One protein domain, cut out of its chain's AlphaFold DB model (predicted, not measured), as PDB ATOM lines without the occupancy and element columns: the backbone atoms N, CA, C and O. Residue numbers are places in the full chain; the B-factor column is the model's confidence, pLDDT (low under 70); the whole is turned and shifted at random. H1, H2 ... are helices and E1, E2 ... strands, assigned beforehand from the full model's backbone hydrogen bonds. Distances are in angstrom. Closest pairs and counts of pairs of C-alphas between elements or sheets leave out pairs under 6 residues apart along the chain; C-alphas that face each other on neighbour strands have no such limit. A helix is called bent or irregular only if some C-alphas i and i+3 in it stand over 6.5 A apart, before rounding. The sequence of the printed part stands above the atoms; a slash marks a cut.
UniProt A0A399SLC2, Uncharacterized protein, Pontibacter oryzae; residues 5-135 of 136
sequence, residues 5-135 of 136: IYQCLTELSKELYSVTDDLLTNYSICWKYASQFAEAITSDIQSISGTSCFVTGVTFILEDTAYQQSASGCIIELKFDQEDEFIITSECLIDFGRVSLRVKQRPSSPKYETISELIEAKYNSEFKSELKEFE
ATOM      1  N   ILE A   5     228.444 268.680 221.465       96.38
ATOM      2  CA  ILE A   5     227.941 268.756 220.093       96.38
ATOM      3  C   ILE A   5     226.414 268.666 220.033       96.38
ATOM      4  O   ILE A   5     225.791 269.350 219.227       96.38
ATOM      5  N   TYR A   6     225.776 267.908 220.935       95.88
ATOM      6  CA  TYR A   6     224.312 267.823 220.985       95.88
ATOM      7  C   TYR A   6     223.657 269.123 221.449       95.88
ATOM      8  O   TYR A   6     222.519 269.399 221.065       95.88
ATOM      9  N   GLN A   7     224.344 269.918 222.274       94.62
ATOM     10  CA  GLN A   7     223.865 271.247 222.634       94.62
ATOM     11  C   GLN A   7     223.930 272.175 221.417       94.62
ATOM     12  O   GLN A   7     222.904 272.755 221.066       94.62
ATOM     13  N   CYS A   8     225.072 272.224 220.720       95.06
ATOM     14  CA  CYS A   8     225.227 273.013 219.494       95.06
ATOM     15  C   CYS A   8     224.194 272.622 218.425       95.06
ATOM     16  O   CYS A   8     223.584 273.487 217.804       95.06
ATOM     17  N   LEU A   9     223.938 271.321 218.256       94.94
ATOM     18  CA  LEU A   9     222.928 270.796 217.336       94.94
ATOM     19  C   LEU A   9     221.514 271.272 217.693       94.94
ATOM     20  O   LEU A   9     220.744 271.651 216.814       94.94
ATOM     21  N   THR A  10     221.185 271.289 218.988       94.44
ATOM     22  CA  THR A  10     219.881 271.753 219.482       94.44
ATOM     23  C   THR A  10     219.697 273.255 219.258       94.44
ATOM     24  O   THR A  10     218.602 273.693 218.915       94.44
ATOM     25  N   GLU A  11     220.742 274.050 219.481       94.50
ATOM     26  CA  GLU A  11     220.722 275.503 219.278       94.50
ATOM     27  C   GLU A  11     220.599 275.851 217.791       94.50
ATOM     28  O   GLU A  11     219.693 276.599 217.423       94.50
ATOM     29  N   LEU A  12     221.402 275.207 216.934       94.56
ATOM     30  CA  LEU A  12     221.314 275.358 215.483       94.56
ATOM     31  C   LEU A  12     219.924 274.985 214.960       94.56
ATOM     32  O   LEU A  12     219.330 275.764 214.228       94.56
ATOM     33  N   SER A  13     219.392 273.822 215.350       93.62
ATOM     34  CA  SER A  13     218.064 273.371 214.914       93.62
ATOM     35  C   SER A  13     216.977 274.391 215.273       93.62
ATOM     36  O   SER A  13     216.160 274.754 214.431       93.62
ATOM     37  N   LYS A  14     217.000 274.931 216.500       92.62
ATOM     38  CA  LYS A  14     216.044 275.965 216.924       92.62
ATOM     39  C   LYS A  14     216.145 277.234 216.089       92.62
ATOM     40  O   LYS A  14     215.111 277.785 215.727       92.62
ATOM     41  N   GLU A  15     217.359 277.711 215.822       92.75
ATOM     42  CA  GLU A  15     217.547 278.931 215.038       92.75
ATOM     43  C   GLU A  15     217.127 278.710 213.583       92.75
ATOM     44  O   GLU A  15     216.328 279.486 213.065       92.75
ATOM     45  N   LEU A  16     217.562 277.606 212.968       89.44
ATOM     46  CA  LEU A  16     217.255 277.250 211.581       89.44
ATOM     47  C   LEU A  16     215.744 277.256 211.302       89.44
ATOM     48  O   LEU A  16     215.300 277.831 210.315       89.44
ATOM     49  N   TYR A  17     214.938 276.714 212.220       84.25
ATOM     50  CA  TYR A  17     213.479 276.648 212.077       84.25
ATOM     51  C   TYR A  17     212.715 277.850 212.649       84.25
ATOM     52  O   TYR A  17     211.485 277.833 212.695       84.25
ATOM     53  N   SER A  18     213.417 278.896 213.097       83.69
ATOM     54  CA  SER A  18     212.793 280.108 213.647       83.69
ATOM     55  C   SER A  18     212.744 281.292 212.680       83.69
ATOM     56  O   SER A  18     211.963 282.214 212.917       83.69
ATOM     57  N   VAL A  19     213.573 281.297 211.626       68.25
ATOM     58  CA  VAL A  19     213.870 282.528 210.877       68.25
ATOM     59  C   VAL A  19     213.102 282.627 209.553       68.25
ATOM     60  O   VAL A  19     212.395 283.616 209.408       68.25
ATOM     61  N   THR A  20     213.167 281.655 208.627       66.06
ATOM     62  CA  THR A  20     212.461 281.670 207.311       66.06
ATOM     63  C   THR A  20     212.744 280.396 206.483       66.06
ATOM     64  O   THR A  20     213.808 279.815 206.649       66.06
ATOM     65  N   ASP A  21     211.908 280.059 205.486       75.12
ATOM     66  CA  ASP A  21     212.183 279.033 204.442       75.12
ATOM     67  C   ASP A  21     213.177 279.508 203.341       75.12
ATOM     68  O   ASP A  21     213.103 279.090 202.188       75.12
ATOM     69  N   ASP A  22     214.088 280.439 203.651       87.00
ATOM     70  CA  ASP A  22     215.082 280.938 202.688       87.00
ATOM     71  C   ASP A  22     216.410 280.177 202.813       87.00
ATOM     72  O   ASP A  22     217.114 280.277 203.822       87.00
ATOM     73  N   LEU A  23     216.788 279.462 201.751       86.19
ATOM     74  CA  LEU A  23     217.972 278.602 201.726       86.19
ATOM     75  C   LEU A  23     219.281 279.363 202.007       86.19
ATOM     76  O   LEU A  23     220.153 278.855 202.713       86.19
ATOM     77  N   LEU A  24     219.440 280.590 201.496       88.62
ATOM     78  CA  LEU A  24     220.653 281.393 201.716       88.62
ATOM     79  C   LEU A  24     220.786 281.838 203.176       88.62
ATOM     80  O   LEU A  24     221.880 281.796 203.752       88.62
ATOM     81  N   THR A  25     219.674 282.239 203.785       90.69
ATOM     82  CA  THR A  25     219.593 282.564 205.209       90.69
ATOM     83  C   THR A  25     219.901 281.334 206.055       90.69
ATOM     84  O   THR A  25     220.725 281.418 206.967       90.69
ATOM     85  N   ASN A  26     219.349 280.175 205.697       91.44
ATOM     86  CA  ASN A  26     219.582 278.909 206.390       91.44
ATOM     87  C   ASN A  26     221.052 278.473 206.330       91.44
ATOM     88  O   ASN A  26     221.653 278.179 207.365       91.44
ATOM     89  N   TYR A  27     221.694 278.557 205.160       92.81
ATOM     90  CA  TYR A  27     223.140 278.336 205.048       92.81
ATOM     91  C   TYR A  27     223.954 279.339 205.871       92.81
ATOM     92  O   TYR A  27     224.942 278.960 206.505       92.81
ATOM     93  N   SER A  28     223.549 280.610 205.886       93.62
ATOM     94  CA  SER A  28     224.220 281.644 206.682       93.62
ATOM     95  C   SER A  28     224.119 281.356 208.181       93.62
ATOM     96  O   SER A  28     225.089 281.575 208.905       93.62
ATOM     97  N   ILE A  29     222.979 280.842 208.653       94.31
ATOM     98  CA  ILE A  29     222.805 280.367 210.030       94.31
ATOM     99  C   ILE A  29     223.760 279.201 210.290       94.31
ATOM    100  O   ILE A  29     224.578 279.298 211.200       94.31
ATOM    101  N   CYS A  30     223.757 278.151 209.462       94.88
ATOM    102  CA  CYS A  30     224.659 277.005 209.622       94.88
ATOM    103  C   CYS A  30     226.136 277.414 209.738       94.88
ATOM    104  O   CYS A  30     226.833 276.987 210.661       94.88
ATOM    105  N   TRP A  31     226.611 278.302 208.859       95.69
ATOM    106  CA  TRP A  31     228.003 278.750 208.880       95.69
ATOM    107  C   TRP A  31     228.380 279.557 210.127       95.69
ATOM    108  O   TRP A  31     229.528 279.467 210.564       95.69
ATOM    109  N   LYS A  32     227.441 280.271 210.768       95.38
ATOM    110  CA  LYS A  32     227.694 280.920 212.072       95.38
ATOM    111  C   LYS A  32     228.016 279.906 213.174       95.38
ATOM    112  O   LYS A  32     228.774 280.230 214.083       95.38
ATOM    113  N   TYR A  33     227.473 278.690 213.084       95.69
ATOM    114  CA  TYR A  33     227.700 277.615 214.054       95.69
ATOM    115  C   TYR A  33     228.922 276.746 213.727       95.69
ATOM    116  O   TYR A  33     229.302 275.915 214.550       95.69
ATOM    117  N   ALA A  34     229.567 276.919 212.568       95.69
ATOM    118  CA  ALA A  34     230.629 276.022 212.107       95.69
ATOM    119  C   ALA A  34     231.808 275.908 213.090       95.69
ATOM    120  O   ALA A  34     232.264 274.802 213.377       95.69
ATOM    121  N   SER A  35     232.275 277.032 213.646       95.56
ATOM    122  CA  SER A  35     233.360 277.032 214.638       95.56
ATOM    123  C   SER A  35     232.947 276.339 215.936       95.56
ATOM    124  O   SER A  35     233.689 275.503 216.444       95.56
ATOM    125  N   GLN A  36     231.737 276.611 216.428       96.12
ATOM    126  CA  GLN A  36     231.208 275.979 217.637       96.12
ATOM    127  C   GLN A  36     231.045 274.467 217.456       96.12
ATOM    128  O   GLN A  36     231.392 273.705 218.353       96.12
ATOM    129  N   PHE A  37     230.577 274.018 216.288       96.00
ATOM    130  CA  PHE A  37     230.506 272.596 215.951       96.00
ATOM    131  C   PHE A  37     231.892 271.958 215.951       96.00
ATOM    132  O   PHE A  37     232.067 270.900 216.554       96.00
ATOM    133  N   ALA A  38     232.876 272.606 215.321       97.12
ATOM    134  CA  ALA A  38     234.249 272.117 215.277       97.12
ATOM    135  C   ALA A  38     234.869 272.001 216.680       97.12
ATOM    136  O   ALA A  38     235.457 270.972 217.017       97.12
ATOM    137  N   GLU A  39     234.701 273.014 217.529       97.44
ATOM    138  CA  GLU A  39     235.179 273.003 218.915       97.44
ATOM    139  C   GLU A  39     234.458 271.953 219.770       97.44
ATOM    140  O   GLU A  39     235.087 271.229 220.545       97.44
ATOM    141  N   ALA A  40     233.138 271.834 219.619       97.31
ATOM    142  CA  ALA A  40     232.343 270.880 220.373       97.31
ATOM    143  C   ALA A  40     232.725 269.440 220.023       97.31
ATOM    144  O   ALA A  40     233.050 268.666 220.923       97.31
ATOM    145  N   ILE A  41     232.769 269.091 218.730       97.56
ATOM    146  CA  ILE A  41     233.091 267.724 218.319       97.56
ATOM    147  C   ILE A  41     234.540 267.359 218.651       97.56
ATOM    148  O   ILE A  41     234.784 266.258 219.130       97.56
ATOM    149  N   THR A  42     235.506 268.267 218.481       97.69
ATOM    150  CA  THR A  42     236.907 267.985 218.847       97.69
ATOM    151  C   THR A  42     237.059 267.784 220.354       97.69
ATOM    152  O   THR A  42     237.707 266.828 220.780       97.69
ATOM    153  N   SER A  43     236.388 268.607 221.170       97.06
ATOM    154  CA  SER A  43     236.331 268.433 222.626       97.06
ATOM    155  C   SER A  43     235.686 267.101 223.021       97.06
ATOM    156  O   SER A  43     236.166 266.443 223.946       97.06
ATOM    157  N   ASP A  44     234.600 266.705 222.357       96.69
ATOM    158  CA  ASP A  44     233.888 265.461 222.646       96.69
ATOM    159  C   ASP A  44     234.734 264.237 222.244       96.69
ATOM    160  O   ASP A  44     234.900 263.319 223.049       96.69
ATOM    161  N   ILE A  45     235.377 264.258 221.070       95.81
ATOM    162  CA  ILE A  45     236.306 263.206 220.620       95.81
ATOM    163  C   ILE A  45     237.515 263.083 221.553       95.81
ATOM    164  O   ILE A  45     237.913 261.971 221.915       95.81
ATOM    165  N   GLN A  46     238.085 264.204 221.992       95.31
ATOM    166  CA  GLN A  46     239.175 264.186 222.963       95.31
ATOM    167  C   GLN A  46     238.720 263.579 224.298       95.31
ATOM    168  O   GLN A  46     239.472 262.826 224.913       95.31
ATOM    169  N   SER A  47     237.485 263.844 224.735       94.81
ATOM    170  CA  SER A  47     236.959 263.297 225.992       94.81
ATOM    171  C   SER A  47     236.779 261.772 225.972       94.81
ATOM    172  O   SER A  47     236.988 261.124 226.997       94.81
ATOM    173  N   ILE A  48     236.441 261.187 224.813       94.12
ATOM    174  CA  ILE A  48     236.264 259.730 224.671       94.12
ATOM    175  C   ILE A  48     237.581 258.996 224.409       94.12
ATOM    176  O   ILE A  48     237.771 257.890 224.906       94.12
ATOM    177  N   SER A  49     238.490 259.602 223.639       92.31
ATOM    178  CA  SER A  49     239.716 258.950 223.155       92.31
ATOM    179  C   SER A  49     240.967 259.314 223.957       92.31
ATOM    180  O   SER A  49     242.002 258.667 223.810       92.31
ATOM    181  N   GLY A  50     240.917 260.387 224.752       93.25
ATOM    182  CA  GLY A  50     242.089 260.979 225.401       93.25
ATOM    183  C   GLY A  50     243.072 261.650 224.435       93.25
ATOM    184  O   GLY A  50     244.114 262.134 224.874       93.25
ATOM    185  N   THR A  51     242.764 261.695 223.136       94.44
ATOM    186  CA  THR A  51     243.666 262.185 222.090       94.44
ATOM    187  C   THR A  51     243.057 263.393 221.395       94.44
ATOM    188  O   THR A  51     241.901 263.367 220.977       94.44
ATOM    189  N   SER A  52     243.838 264.462 221.264       95.44
ATOM    190  CA  SER A  52     243.412 265.661 220.545       95.44
ATOM    191  C   SER A  52     243.293 265.400 219.044       95.44
ATOM    192  O   SER A  52     244.127 264.713 218.455       95.44
ATOM    193  N   CYS A  53     242.288 266.007 218.425       96.88
ATOM    194  CA  CYS A  53     242.084 266.035 216.982       96.88
ATOM    195  C   CYS A  53     241.780 267.464 216.519       96.88
ATOM    196  O   CYS A  53     241.552 268.362 217.332       96.88
ATOM    197  N   PHE A  54     241.783 267.677 215.209       97.62
ATOM    198  CA  PHE A  54     241.432 268.938 214.572       97.62
ATOM    199  C   PHE A  54     240.513 268.692 213.376       97.62
ATOM    200  O   PHE A  54     240.544 267.630 212.752       97.62
ATOM    201  N   VAL A  55     239.685 269.686 213.065       98.06
ATOM    202  CA  VAL A  55     238.766 269.641 211.925       98.06
ATOM    203  C   VAL A  55     239.491 270.052 210.649       98.06
ATOM    204  O   VAL A  55     240.181 271.069 210.626       98.06
ATOM    205  N   THR A  56     239.310 269.280 209.579       97.25
ATOM    206  CA  THR A  56     239.847 269.576 208.239       97.25
ATOM    207  C   THR A  56     238.780 269.966 207.228       97.25
ATOM    208  O   THR A  56     239.106 270.548 206.197       97.25
ATOM    209  N   GLY A  57     237.512 269.669 207.510       96.31
ATOM    210  CA  GLY A  57     236.403 269.977 206.618       96.31
ATOM    211  C   GLY A  57     235.085 270.052 207.372       96.31
ATOM    212  O   GLY A  57     234.855 269.287 208.307       96.31
ATOM    213  N   VAL A  58     234.230 270.982 206.956       97.31
ATOM    214  CA  VAL A  58     232.846 271.111 207.421       97.31
ATOM    215  C   VAL A  58     231.974 271.310 206.191       97.31
ATOM    216  O   VAL A  58     232.207 272.236 205.414       97.31
ATOM    217  N   THR A  59     230.973 270.453 206.029       96.69
ATOM    218  CA  THR A  59     230.033 270.497 204.908       96.69
ATOM    219  C   THR A  59     228.614 270.475 205.445       96.69
ATOM    220  O   THR A  59     228.220 269.512 206.098       96.69
ATOM    221  N   PHE A  60     227.838 271.511 205.138       95.62
ATOM    222  CA  PHE A  60     226.409 271.559 205.442       95.62
ATOM    223  C   PHE A  60     225.586 271.078 204.250       95.62
ATOM    224  O   PHE A  60     225.839 271.472 203.109       95.62
ATOM    225  N   ILE A  61     224.592 270.245 204.532       94.56
ATOM    226  CA  ILE A  61     223.665 269.672 203.559       94.56
ATOM    227  C   ILE A  61     222.270 270.134 203.969       94.56
ATOM    228  O   ILE A  61     221.816 269.787 205.055       94.56
ATOM    229  N   LEU A  62     221.621 270.940 203.134       91.31
ATOM    230  CA  LEU A  62     220.280 271.475 203.367       91.31
ATOM    231  C   LEU A  62     219.410 271.164 202.151       91.31
ATOM    232  O   LEU A  62     219.903 271.225 201.026       91.31
ATOM    233  N   GLU A  63     218.137 270.833 202.384       83.81
ATOM    234  CA  GLU A  63     217.120 270.593 201.340       83.81
ATOM    235  C   GLU A  63     217.491 269.523 200.286       83.81
ATOM    236  O   GLU A  63     216.870 269.426 199.226       83.81
ATOM    237  N   ASP A  64     218.475 268.664 200.573       85.56
ATOM    238  CA  ASP A  64     218.832 267.546 199.703       85.56
ATOM    239  C   ASP A  64     217.871 266.376 199.930       85.56
ATOM    240  O   ASP A  64     217.991 265.601 200.880       85.56
ATOM    241  N   THR A  65     216.918 266.226 199.013       83.12
ATOM    242  CA  THR A  65     215.900 265.168 199.078       83.12
ATOM    243  C   THR A  65     216.465 263.744 199.064       83.12
ATOM    244  O   THR A  65     215.814 262.827 199.571       83.12
ATOM    245  N   ALA A  66     217.670 263.542 198.521       83.94
ATOM    246  CA  ALA A  66     218.332 262.242 198.478       83.94
ATOM    247  C   ALA A  66     219.125 261.940 199.760       83.94
ATOM    248  O   ALA A  66     219.478 260.783 200.013       83.94
ATOM    249  N   TYR A  67     219.398 262.952 200.583       83.38
ATOM    250  CA  TYR A  67     220.192 262.799 201.790       83.38
ATOM    251  C   TYR A  67     219.322 262.410 202.989       83.38
ATOM    252  O   TYR A  67     218.475 263.177 203.432       83.38
ATOM    253  N   GLN A  68     219.537 261.203 203.524       79.81
ATOM    254  CA  GLN A  68     219.045 260.749 204.837       79.81
ATOM    255  C   GLN A  68     217.606 261.190 205.179       79.81
ATOM    256  O   GLN A  68     217.367 261.828 206.198       79.81
ATOM    257  N   GLN A  69     216.639 260.823 204.329       80.81
ATOM    258  CA  GLN A  69     215.217 261.191 204.476       80.81
ATOM    259  C   GLN A  69     214.951 262.704 204.381       80.81
ATOM    260  O   GLN A  69     214.076 263.225 205.065       80.81
ATOM    261  N   SER A  70     215.685 263.393 203.501       82.25
ATOM    262  CA  SER A  70     215.607 264.848 203.300       82.25
ATOM    263  C   SER A  70     216.017 265.665 204.530       82.25
ATOM    264  O   SER A  70     215.550 266.789 204.704       82.25
ATOM    265  N   ALA A  71     216.870 265.098 205.387       86.62
ATOM    266  CA  ALA A  71     217.304 265.757 206.608       86.62
ATOM    267  C   ALA A  71     218.328 266.861 206.336       86.62
ATOM    268  O   ALA A  71     219.202 266.722 205.480       86.62
ATOM    269  N   SER A  72     218.301 267.914 207.147       92.50
ATOM    270  CA  SER A  72     219.417 268.849 207.237       92.50
ATOM    271  C   SER A  72     220.570 268.200 208.001       92.50
ATOM    272  O   SER A  72     220.395 267.604 209.072       92.50
ATOM    273  N   GLY A  73     221.774 268.308 207.451       94.75
ATOM    274  CA  GLY A  73     222.951 267.609 207.940       94.75
ATOM    275  C   GLY A  73     224.207 268.467 207.982       94.75
ATOM    276  O   GLY A  73     224.343 269.469 207.282       94.75
ATOM    277  N   CYS A  74     225.163 268.034 208.797       96.62
ATOM    278  CA  CYS A  74     226.525 268.547 208.807       96.62
ATOM    279  C   CYS A  74     227.511 267.378 208.849       96.62
ATOM    280  O   CYS A  74     227.441 266.535 209.745       96.62
ATOM    281  N   ILE A  75     228.433 267.324 207.890       97.44
ATOM    282  CA  ILE A  75     229.544 266.373 207.873       97.44
ATOM    283  C   ILE A  75     230.808 267.119 208.281       97.44
ATOM    284  O   ILE A  75     231.197 268.091 207.634       97.44
ATOM    285  N   ILE A  76     231.459 266.641 209.337       98.44
ATOM    286  CA  ILE A  76     232.717 267.185 209.843       98.44
ATOM    287  C   ILE A  76     233.811 266.140 209.661       98.44
ATOM    288  O   ILE A  76     233.679 265.016 210.140       98.44
ATOM    289  N   GLU A  77     234.900 266.511 208.999       98.38
ATOM    290  CA  GLU A  77     236.091 265.674 208.858       98.38
ATOM    291  C   GLU A  77     237.125 266.024 209.924       98.38
ATOM    292  O   GLU A  77     237.436 267.196 210.144       98.38
ATOM    293  N   LEU A  78     237.653 264.996 210.583       98.19
ATOM    294  CA  LEU A  78     238.559 265.091 211.719       98.19
ATOM    295  C   LEU A  78     239.845 264.322 211.422       98.19
ATOM    296  O   LEU A  78     239.793 263.165 210.996       98.19
ATOM    297  N   LYS A  79     240.986 264.942 211.729       97.75
ATOM    298  CA  LYS A  79     242.311 264.309 211.731       97.75
ATOM    299  C   LYS A  79     242.972 264.453 213.099       97.75
ATOM    300  O   LYS A  79     242.668 265.368 213.860       97.75
ATOM    301  N   PHE A  80     243.895 263.549 213.405       96.19
ATOM    302  CA  PHE A  80     244.690 263.567 214.646       96.19
ATOM    303  C   PHE A  80     246.133 263.998 214.395       96.19
ATOM    304  O   PHE A  80     246.823 264.445 215.306       96.19
ATOM    305  N   ASP A  81     246.564 263.884 213.143       94.75
ATOM    306  CA  ASP A  81     247.885 264.239 212.667       94.75
ATOM    307  C   ASP A  81     247.763 264.769 211.233       94.75
ATOM    308  O   ASP A  81     246.910 264.310 210.465       94.75
ATOM    309  N   GLN A  82     248.580 265.757 210.869       91.69
ATOM    310  CA  GLN A  82     248.597 266.257 209.496       91.69
ATOM    311  C   GLN A  82     249.195 265.222 208.544       91.69
ATOM    312  O   GLN A  82     248.691 265.086 207.427       91.69
ATOM    313  N   GLU A  83     250.192 264.464 209.008       92.50
ATOM    314  CA  GLU A  83     250.966 263.524 208.191       92.50
ATOM    315  C   GLU A  83     250.347 262.120 208.123       92.50
ATOM    316  O   GLU A  83     250.611 261.386 207.176       92.50
ATOM    317  N   ASP A  84     249.494 261.746 209.084       93.12
ATOM    318  CA  ASP A  84     248.811 260.446 209.076       93.12
ATOM    319  C   ASP A  84     247.576 260.464 208.157       93.12
ATOM    320  O   ASP A  84     246.907 261.488 207.981       93.12
ATOM    321  N   GLU A  85     247.245 259.315 207.574       92.44
ATOM    322  CA  GLU A  85     246.060 259.137 206.732       92.44
ATOM    323  C   GLU A  85     244.756 259.011 207.536       92.44
ATOM    324  O   GLU A  85     243.678 259.036 206.948       92.44
ATOM    325  N   PHE A  86     244.828 258.895 208.864       97.19
ATOM    326  CA  PHE A  86     243.669 258.677 209.718       97.19
ATOM    327  C   PHE A  86     242.634 259.798 209.592       97.19
ATOM    328  O   PHE A  86     242.897 260.953 209.948       97.19
ATOM    329  N   ILE A  87     241.433 259.438 209.130       97.69
ATOM    330  CA  ILE A  87     240.304 260.360 208.997       97.69
ATOM    331  C   ILE A  87     239.067 259.740 209.633       97.69
ATOM    332  O   ILE A  87     238.646 258.632 209.282       97.69
ATOM    333  N   ILE A  88     238.432 260.512 210.509       97.94
ATOM    334  CA  ILE A  88     237.094 260.237 211.028       97.94
ATOM    335  C   ILE A  88     236.134 261.271 210.447       97.94
ATOM    336  O   ILE A  88     236.459 262.452 210.353       97.94
ATOM    337  N   THR A  89     234.931 260.838 210.096       98.31
ATOM    338  CA  THR A  89     233.809 261.729 209.794       98.31
ATOM    339  C   THR A  89     232.803 261.701 210.933       98.31
ATOM    340  O   THR A  89     232.389 260.618 211.352       98.31
ATOM    341  N   SER A  90     232.374 262.874 211.387       98.00
ATOM    342  CA  SER A  90     231.188 263.052 212.220       98.00
ATOM    343  C   SER A  90     230.032 263.517 211.344       98.00
ATOM    344  O   SER A  90     230.073 264.615 210.795       98.00
ATOM    345  N   GLU A  91     229.003 262.690 211.213       97.31
ATOM    346  CA  GLU A  91     227.747 263.035 210.557       97.31
ATOM    347  C   GLU A  91     226.736 263.483 211.613       97.31
ATOM    348  O   GLU A  91     226.372 262.722 212.510       97.31
ATOM    349  N   CYS A  92     226.292 264.730 211.514       96.38
ATOM    350  CA  CYS A  92     225.326 265.332 212.417       96.38
ATOM    351  C   CYS A  92     224.014 265.528 211.659       96.38
ATOM    352  O   CYS A  92     223.952 266.365 210.764       96.38
ATOM    353  N   LEU A  93     222.972 264.781 212.018       95.00
ATOM    354  CA  LEU A  93     221.625 264.973 211.486       95.00
ATOM    355  C   LEU A  93     220.908 265.991 212.374       95.00
ATOM    356  O   LEU A  93     220.509 265.664 213.496       95.00
ATOM    357  N   ILE A  94     220.804 267.227 211.884       93.06
ATOM    358  CA  ILE A  94     220.328 268.397 212.634       93.06
ATOM    359  C   ILE A  94     218.896 268.157 213.117       93.06
ATOM    360  O   ILE A  94     218.610 268.296 214.305       93.06
ATOM    361  N   ASP A  95     218.040 267.687 212.217       89.25
ATOM    362  CA  ASP A  95     216.598 267.538 212.436       89.25
ATOM    363  C   ASP A  95     216.282 266.439 213.451       89.25
ATOM    364  O   ASP A  95     215.316 266.513 214.209       89.25
ATOM    365  N   PHE A  96     217.134 265.415 213.491       90.88
ATOM    366  CA  PHE A  96     216.958 264.250 214.353       90.88
ATOM    367  C   PHE A  96     217.752 264.334 215.653       90.88
ATOM    368  O   PHE A  96     217.633 263.450 216.503       90.88
ATOM    369  N   GLY A  97     218.586 265.359 215.832       93.12
ATOM    370  CA  GLY A  97     219.402 265.475 217.033       93.12
ATOM    371  C   GLY A  97     220.437 264.345 217.174       93.12
ATOM    372  O   GLY A  97     220.759 263.955 218.304       93.12
ATOM    373  N   ARG A  98     220.903 263.763 216.057       94.81
ATOM    374  CA  ARG A  98     221.801 262.592 216.035       94.81
ATOM    375  C   ARG A  98     223.197 262.977 215.574       94.81
ATOM    376  O   ARG A  98     223.349 263.764 214.646       94.81
ATOM    377  N   VAL A  99     224.205 262.384 216.206       96.94
ATOM    378  CA  VAL A  99     225.610 262.537 215.824       96.94
ATOM    379  C   VAL A  99     226.238 261.158 215.741       96.94
ATOM    380  O   VAL A  99     226.231 260.406 216.718       96.94
ATOM    381  N   SER A 100     226.778 260.832 214.576       97.31
ATOM    382  CA  SER A 100     227.359 259.533 214.277       97.31
ATOM    383  C   SER A 100     228.795 259.673 213.795       97.31
ATOM    384  O   SER A 100     229.103 260.522 212.967       97.31
ATOM    385  N   LEU A 101     229.674 258.810 214.289       98.12
ATOM    386  CA  LEU A 101     231.072 258.736 213.892       98.12
ATOM    387  C   LEU A 101     231.292 257.586 212.917       98.12
ATOM    388  O   LEU A 101     230.703 256.515 213.058       98.12
ATOM    389  N   ARG A 102     232.201 257.790 211.970       98.00
ATOM    390  CA  ARG A 102     232.698 256.747 211.072       98.00
ATOM    391  C   ARG A 102     234.183 256.947 210.818       98.00
ATOM    392  O   ARG A 102     234.628 258.066 210.582       98.00
ATOM    393  N   VAL A 103     234.938 255.856 210.812       97.75
ATOM    394  CA  VAL A 103     236.318 255.830 210.326       97.75
ATOM    395  C   VAL A 103     236.240 255.824 208.805       97.75
ATOM    396  O   VAL A 103     235.743 254.877 208.194       97.75
ATOM    397  N   LYS A 104     236.654 256.931 208.190       97.12
ATOM    398  CA  LYS A 104     236.669 257.087 206.731       97.12
ATOM    399  C   LYS A 104     237.921 256.450 206.136       97.12
ATOM    400  O   LYS A 104     237.833 255.792 205.106       97.12
ATOM    401  N   GLN A 105     239.053 256.642 206.803       97.00
ATOM    402  CA  GLN A 105     240.354 256.087 206.449       97.00
ATOM    403  C   GLN A 105     241.019 255.622 207.742       97.00
ATOM    404  O   GLN A 105     241.023 256.376 208.714       97.00
ATOM    405  N   ARG A 106     241.530 254.386 207.778       95.81
ATOM    406  CA  ARG A 106     242.206 253.831 208.964       95.81
ATOM    407  C   ARG A 106     243.570 254.496 209.180       95.81
ATOM    408  O   ARG A 106     244.161 254.980 208.215       95.81
ATOM    409  N   PRO A 107     244.066 254.536 210.427       95.88
ATOM    410  CA  PRO A 107     245.378 255.099 210.703       95.88
ATOM    411  C   PRO A 107     246.499 254.238 210.126       95.88
ATOM    412  O   PRO A 107     246.384 253.015 210.073       95.88
ATOM    413  N   SER A 108     247.598 254.890 209.752       93.81
ATOM    414  CA  SER A 108     248.857 254.201 209.431       93.81
ATOM    415  C   SER A 108     249.735 254.026 210.675       93.81
ATOM    416  O   SER A 108     250.514 253.078 210.767       93.81
ATOM    417  N   SER A 109     249.614 254.937 211.645       92.19
ATOM    418  CA  SER A 109     250.318 254.873 212.924       92.19
ATOM    419  C   SER A 109     249.577 254.013 213.962       92.19
ATOM    420  O   SER A 109     248.421 254.317 214.287       92.19
ATOM    421  N   PRO A 110     250.257 253.045 214.615       91.06
ATOM    422  CA  PRO A 110     249.689 252.256 215.716       91.06
ATOM    423  C   PRO A 110     249.164 253.100 216.885       91.06
ATOM    424  O   PRO A 110     248.283 252.680 217.629       91.06
ATOM    425  N   LYS A 111     249.664 254.333 217.036       91.69
ATOM    426  CA  LYS A 111     249.212 255.286 218.062       91.69
ATOM    427  C   LYS A 111     247.703 255.556 217.998       91.69
ATOM    428  O   LYS A 111     247.097 255.837 219.029       91.69
ATOM    429  N   TYR A 112     247.113 255.517 216.805       94.94
ATOM    430  CA  TYR A 112     245.706 255.855 216.587       94.94
ATOM    431  C   TYR A 112     244.819 254.622 216.356       94.94
ATOM    432  O   TYR A 112     243.598 254.769 216.262       94.94
ATOM    433  N   GLU A 113     245.392 253.411 216.312       94.19
ATOM    434  CA  GLU A 113     244.641 252.162 216.109       94.19
ATOM    435  C   GLU A 113     243.536 252.003 217.147       94.19
ATOM    436  O   GLU A 113     242.379 251.809 216.778       94.19
ATOM    437  N   THR A 114     243.849 252.225 218.426       93.81
ATOM    438  CA  THR A 114     242.876 252.129 219.522       93.81
ATOM    439  C   THR A 114     241.680 253.066 219.336       93.81
ATOM    440  O   THR A 114     240.568 252.723 219.720       93.81
ATOM    441  N   ILE A 115     241.870 254.240 218.720       94.94
ATOM    442  CA  ILE A 115     240.768 255.173 218.439       94.94
ATOM    443  C   ILE A 115     239.885 254.618 217.319       94.94
ATOM    444  O   ILE A 115     238.659 254.657 217.426       94.94
ATOM    445  N   SER A 116     240.504 254.083 216.260       96.12
ATOM    446  CA  SER A 116     239.770 253.446 215.162       96.12
ATOM    447  C   SER A 116     238.950 252.254 215.657       96.12
ATOM    448  O   SER A 116     237.759 252.182 215.375       96.12
ATOM    449  N   GLU A 117     239.546 251.389 216.479       95.94
ATOM    450  CA  GLU A 117     238.897 250.208 217.052       95.94
ATOM    451  C   GLU A 117     237.776 250.584 218.017       95.94
ATOM    452  O   GLU A 117     236.702 249.990 217.966       95.94
ATOM    453  N   LEU A 118     237.994 251.593 218.869       95.38
ATOM    454  CA  LEU A 118     236.979 252.098 219.794       95.38
ATOM    455  C   LEU A 118     235.712 252.517 219.045       95.38
ATOM    456  O   LEU A 118     234.608 252.206 219.490       95.38
ATOM    457  N   ILE A 119     235.873 253.189 217.906       96.12
ATOM    458  CA  ILE A 119     234.757 253.607 217.060       96.12
ATOM    459  C   ILE A 119     234.154 252.405 216.330       96.12
ATOM    460  O   ILE A 119     232.967 252.144 216.466       96.12
ATOM    461  N   GLU A 120     234.956 251.628 215.608       96.19
ATOM    462  CA  GLU A 120     234.486 250.475 214.826       96.19
ATOM    463  C   GLU A 120     233.760 249.412 215.671       96.19
ATOM    464  O   GLU A 120     232.801 248.801 215.200       96.19
ATOM    465  N   ALA A 121     234.147 249.224 216.937       95.88
ATOM    466  CA  ALA A 121     233.521 248.267 217.853       95.88
ATOM    467  C   ALA A 121     232.033 248.548 218.131       95.88
ATOM    468  O   ALA A 121     231.315 247.668 218.608       95.88
ATOM    469  N   LYS A 122     231.571 249.768 217.846       95.88
ATOM    470  CA  LYS A 122     230.188 250.220 218.026       95.88
ATOM    471  C   LYS A 122     229.485 250.461 216.691       95.88
ATOM    472  O   LYS A 122     228.553 251.259 216.620       95.88
ATOM    473  N   TYR A 123     229.965 249.875 215.595       97.12
ATOM    474  CA  TYR A 123     229.312 250.038 214.298       97.12
ATOM    475  C   TYR A 123     227.945 249.371 214.259       97.12
ATOM    476  O   TYR A 123     227.782 248.189 214.558       97.12
ATOM    477  N   ASN A 124     226.962 250.150 213.826       93.94
ATOM    478  CA  ASN A 124     225.661 249.658 213.418       93.94
ATOM    479  C   ASN A 124     225.713 249.088 211.983       93.94
ATOM    480  O   ASN A 124     226.765 249.023 211.342       93.94
ATOM    481  N   SER A 125     224.551 248.718 211.441       92.31
ATOM    482  CA  SER A 125     224.415 248.191 210.075       92.31
ATOM    483  C   SER A 125     224.830 249.162 208.959       92.31
ATOM    484  O   SER A 125     224.943 248.745 207.812       92.31
ATOM    485  N   GLU A 126     225.047 250.442 209.270       91.56
ATOM    486  CA  GLU A 126     225.491 251.483 208.336       91.56
ATOM    487  C   GLU A 126     226.983 251.834 208.495       91.56
ATOM    488  O   GLU A 126     227.447 252.815 207.912       91.56
ATOM    489  N   PHE A 127     227.742 251.049 209.272       95.38
ATOM    490  CA  PHE A 127     229.159 251.297 209.578       95.38
ATOM    491  C   PHE A 127     229.398 252.657 210.249       95.38
ATOM    492  O   PHE A 127     230.344 253.385 209.932       95.38
ATOM    493  N   LYS A 128     228.489 253.014 211.158       96.38
ATOM    494  CA  LYS A 128     228.519 254.237 211.958       96.38
ATOM    495  C   LYS A 128     228.297 253.900 213.428       96.38
ATOM    496  O   LYS A 128     227.552 252.975 213.742       96.38
ATOM    497  N   SER A 129     228.877 254.693 214.320       96.88
ATOM    498  CA  SER A 129     228.618 254.628 215.764       96.88
ATOM    499  C   SER A 129     227.942 255.888 216.239       96.88
ATOM    500  O   SER A 129     228.436 256.982 215.972       96.88
ATOM    501  N   GLU A 130     226.836 255.774 216.967       96.44
ATOM    502  CA  GLU A 130     226.220 256.954 217.565       96.44
ATOM    503  C   GLU A 130     227.076 257.458 218.731       96.44
ATOM    504  O   GLU A 130     227.464 256.693 219.612       96.44
ATOM    505  N   LEU A 131     227.376 258.761 218.758       94.75
ATOM    506  CA  LEU A 131     228.299 259.336 219.738       94.75
ATOM    507  C   LEU A 131     227.821 259.098 221.184       94.75
ATOM    508  O   LEU A 131     228.636 258.913 222.079       94.75
ATOM    509  N   LYS A 132     226.505 259.020 221.421       93.62
ATOM    510  CA  LYS A 132     225.936 258.714 222.748       93.62
ATOM    511  C   LYS A 132     226.362 257.356 223.298       93.62
ATOM    512  O   LYS A 132     226.393 257.182 224.509       93.62
ATOM    513  N   GLU A 133     226.728 256.403 222.447       91.25
ATOM    514  CA  GLU A 133     227.159 255.080 222.900       91.25
ATOM    515  C   GLU A 133     228.519 255.094 223.612       91.25
ATOM    516  O   GLU A 133     228.919 254.078 224.187       91.25
ATOM    517  N   PHE A 134     229.235 256.220 223.565       90.81
ATOM    518  CA  PHE A 134     230.501 256.438 224.259       90.81
ATOM    519  C   PHE A 134     230.328 257.184 225.592       90.81
ATOM    520  O   PHE A 134     231.322 257.421 226.282       90.81
ATOM    521  N   GLU A 135     229.099 257.556 225.979       84.44
ATOM    522  CA  GLU A 135     228.839 258.104 227.313       84.44
ATOM    523  C   GLU A 135     229.077 257.009 228.370       84.44
ATOM    524  O   GLU A 135     228.491 255.927 228.306       84.44
TER     525      GLU A 135
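What this domain is: This is residues 5 to 135 of the 136 residues of an uncharacterized protein of Pontibacter oryzae (UniProt A0A399SLC2). A twisted sheet of four strands forms one layer, and helices pack over one of its faces, leaving the other face bare. H2b crosses the sheet slantwise with the start of H1 beside it, the hairpin of H1 and H2a reaches toward one end of the long axis, and H3 lies toward the other, over E4. The printed part has 131 residues, with four named helices and four named strands in the order H1 H2 E1 E2 E3 E4 H3 H4; the class is mixed, helices and strands. The sheet's order is E1 E2 E3 E4, all antiparallel. The whole is compact, with a radius of gyration of the C-alphas of 14.9 A, yet elongated, spanning 48 by 29 by 25 A.

How they stand to each other: E1, residues 54 to 61, E2, 73 to 79, E3, 87 to 93, and E4, 98 to 105, form a meander, each strand the antiparallel neighbour of the one before. N 56 and O 77 are 2.9 A apart between E1 and E2, N 76 and O 90 2.9 A between E2 and E3, and N 91 and O 100 2.8 A between E3 and E4, within hydrogen-bond range. H2, residues 23 to 49, was assigned as one helix by its hydrogen bonds but is bent, with C-alphas 32 and 35 7.3 A apart; its arms are H2a, 23 to 32, and H2b, 35 to 49, at a steep tilt of 53 degrees. H2b is on the sheet over E2, at a height of 8.2 A. H1, residues 5 to 19, lies on the same face and touches H2b with residues 5 to 9 alone; the closest C-alphas, of Ile 5 and Ala 40, are 4.9 A apart. H3, residues 110 to 120, is on that face too, at a height of 10.3 A, and is irregular, with C-alphas 111 and 114 7.2 A apart. H4, residues 131 to 134, only grazes the sheet with residues 131 to 133. Every O i to N i+4 pair is within hydrogen-bond range in H2a and H2b, against 10 of 11 in H1 and 5 of 7 in H3; H4 is too short for such a pair.

Where its parts are: H1 begins at C-alpha 5, (227.941, 268.756, 220.093), and is 21.7 A long; H2a measures 14.4 A and H2b 21.0 A. E1 begins at C-alpha 54, (241.432, 268.938, 214.572), and E4, 21.9 A long, ends at C-alpha 105, (240.354, 256.087, 206.449). H3 measures 15.3 A.

The domain as a whole: The farthest C-alphas, of Thr 20 and Pro 110, are 48.2 A apart. The printed part has no cut. The link from E1 to E2, 11 residues, is long. The mean pLDDT of the printed part is 93.3; residues 19 to 20 are under 70.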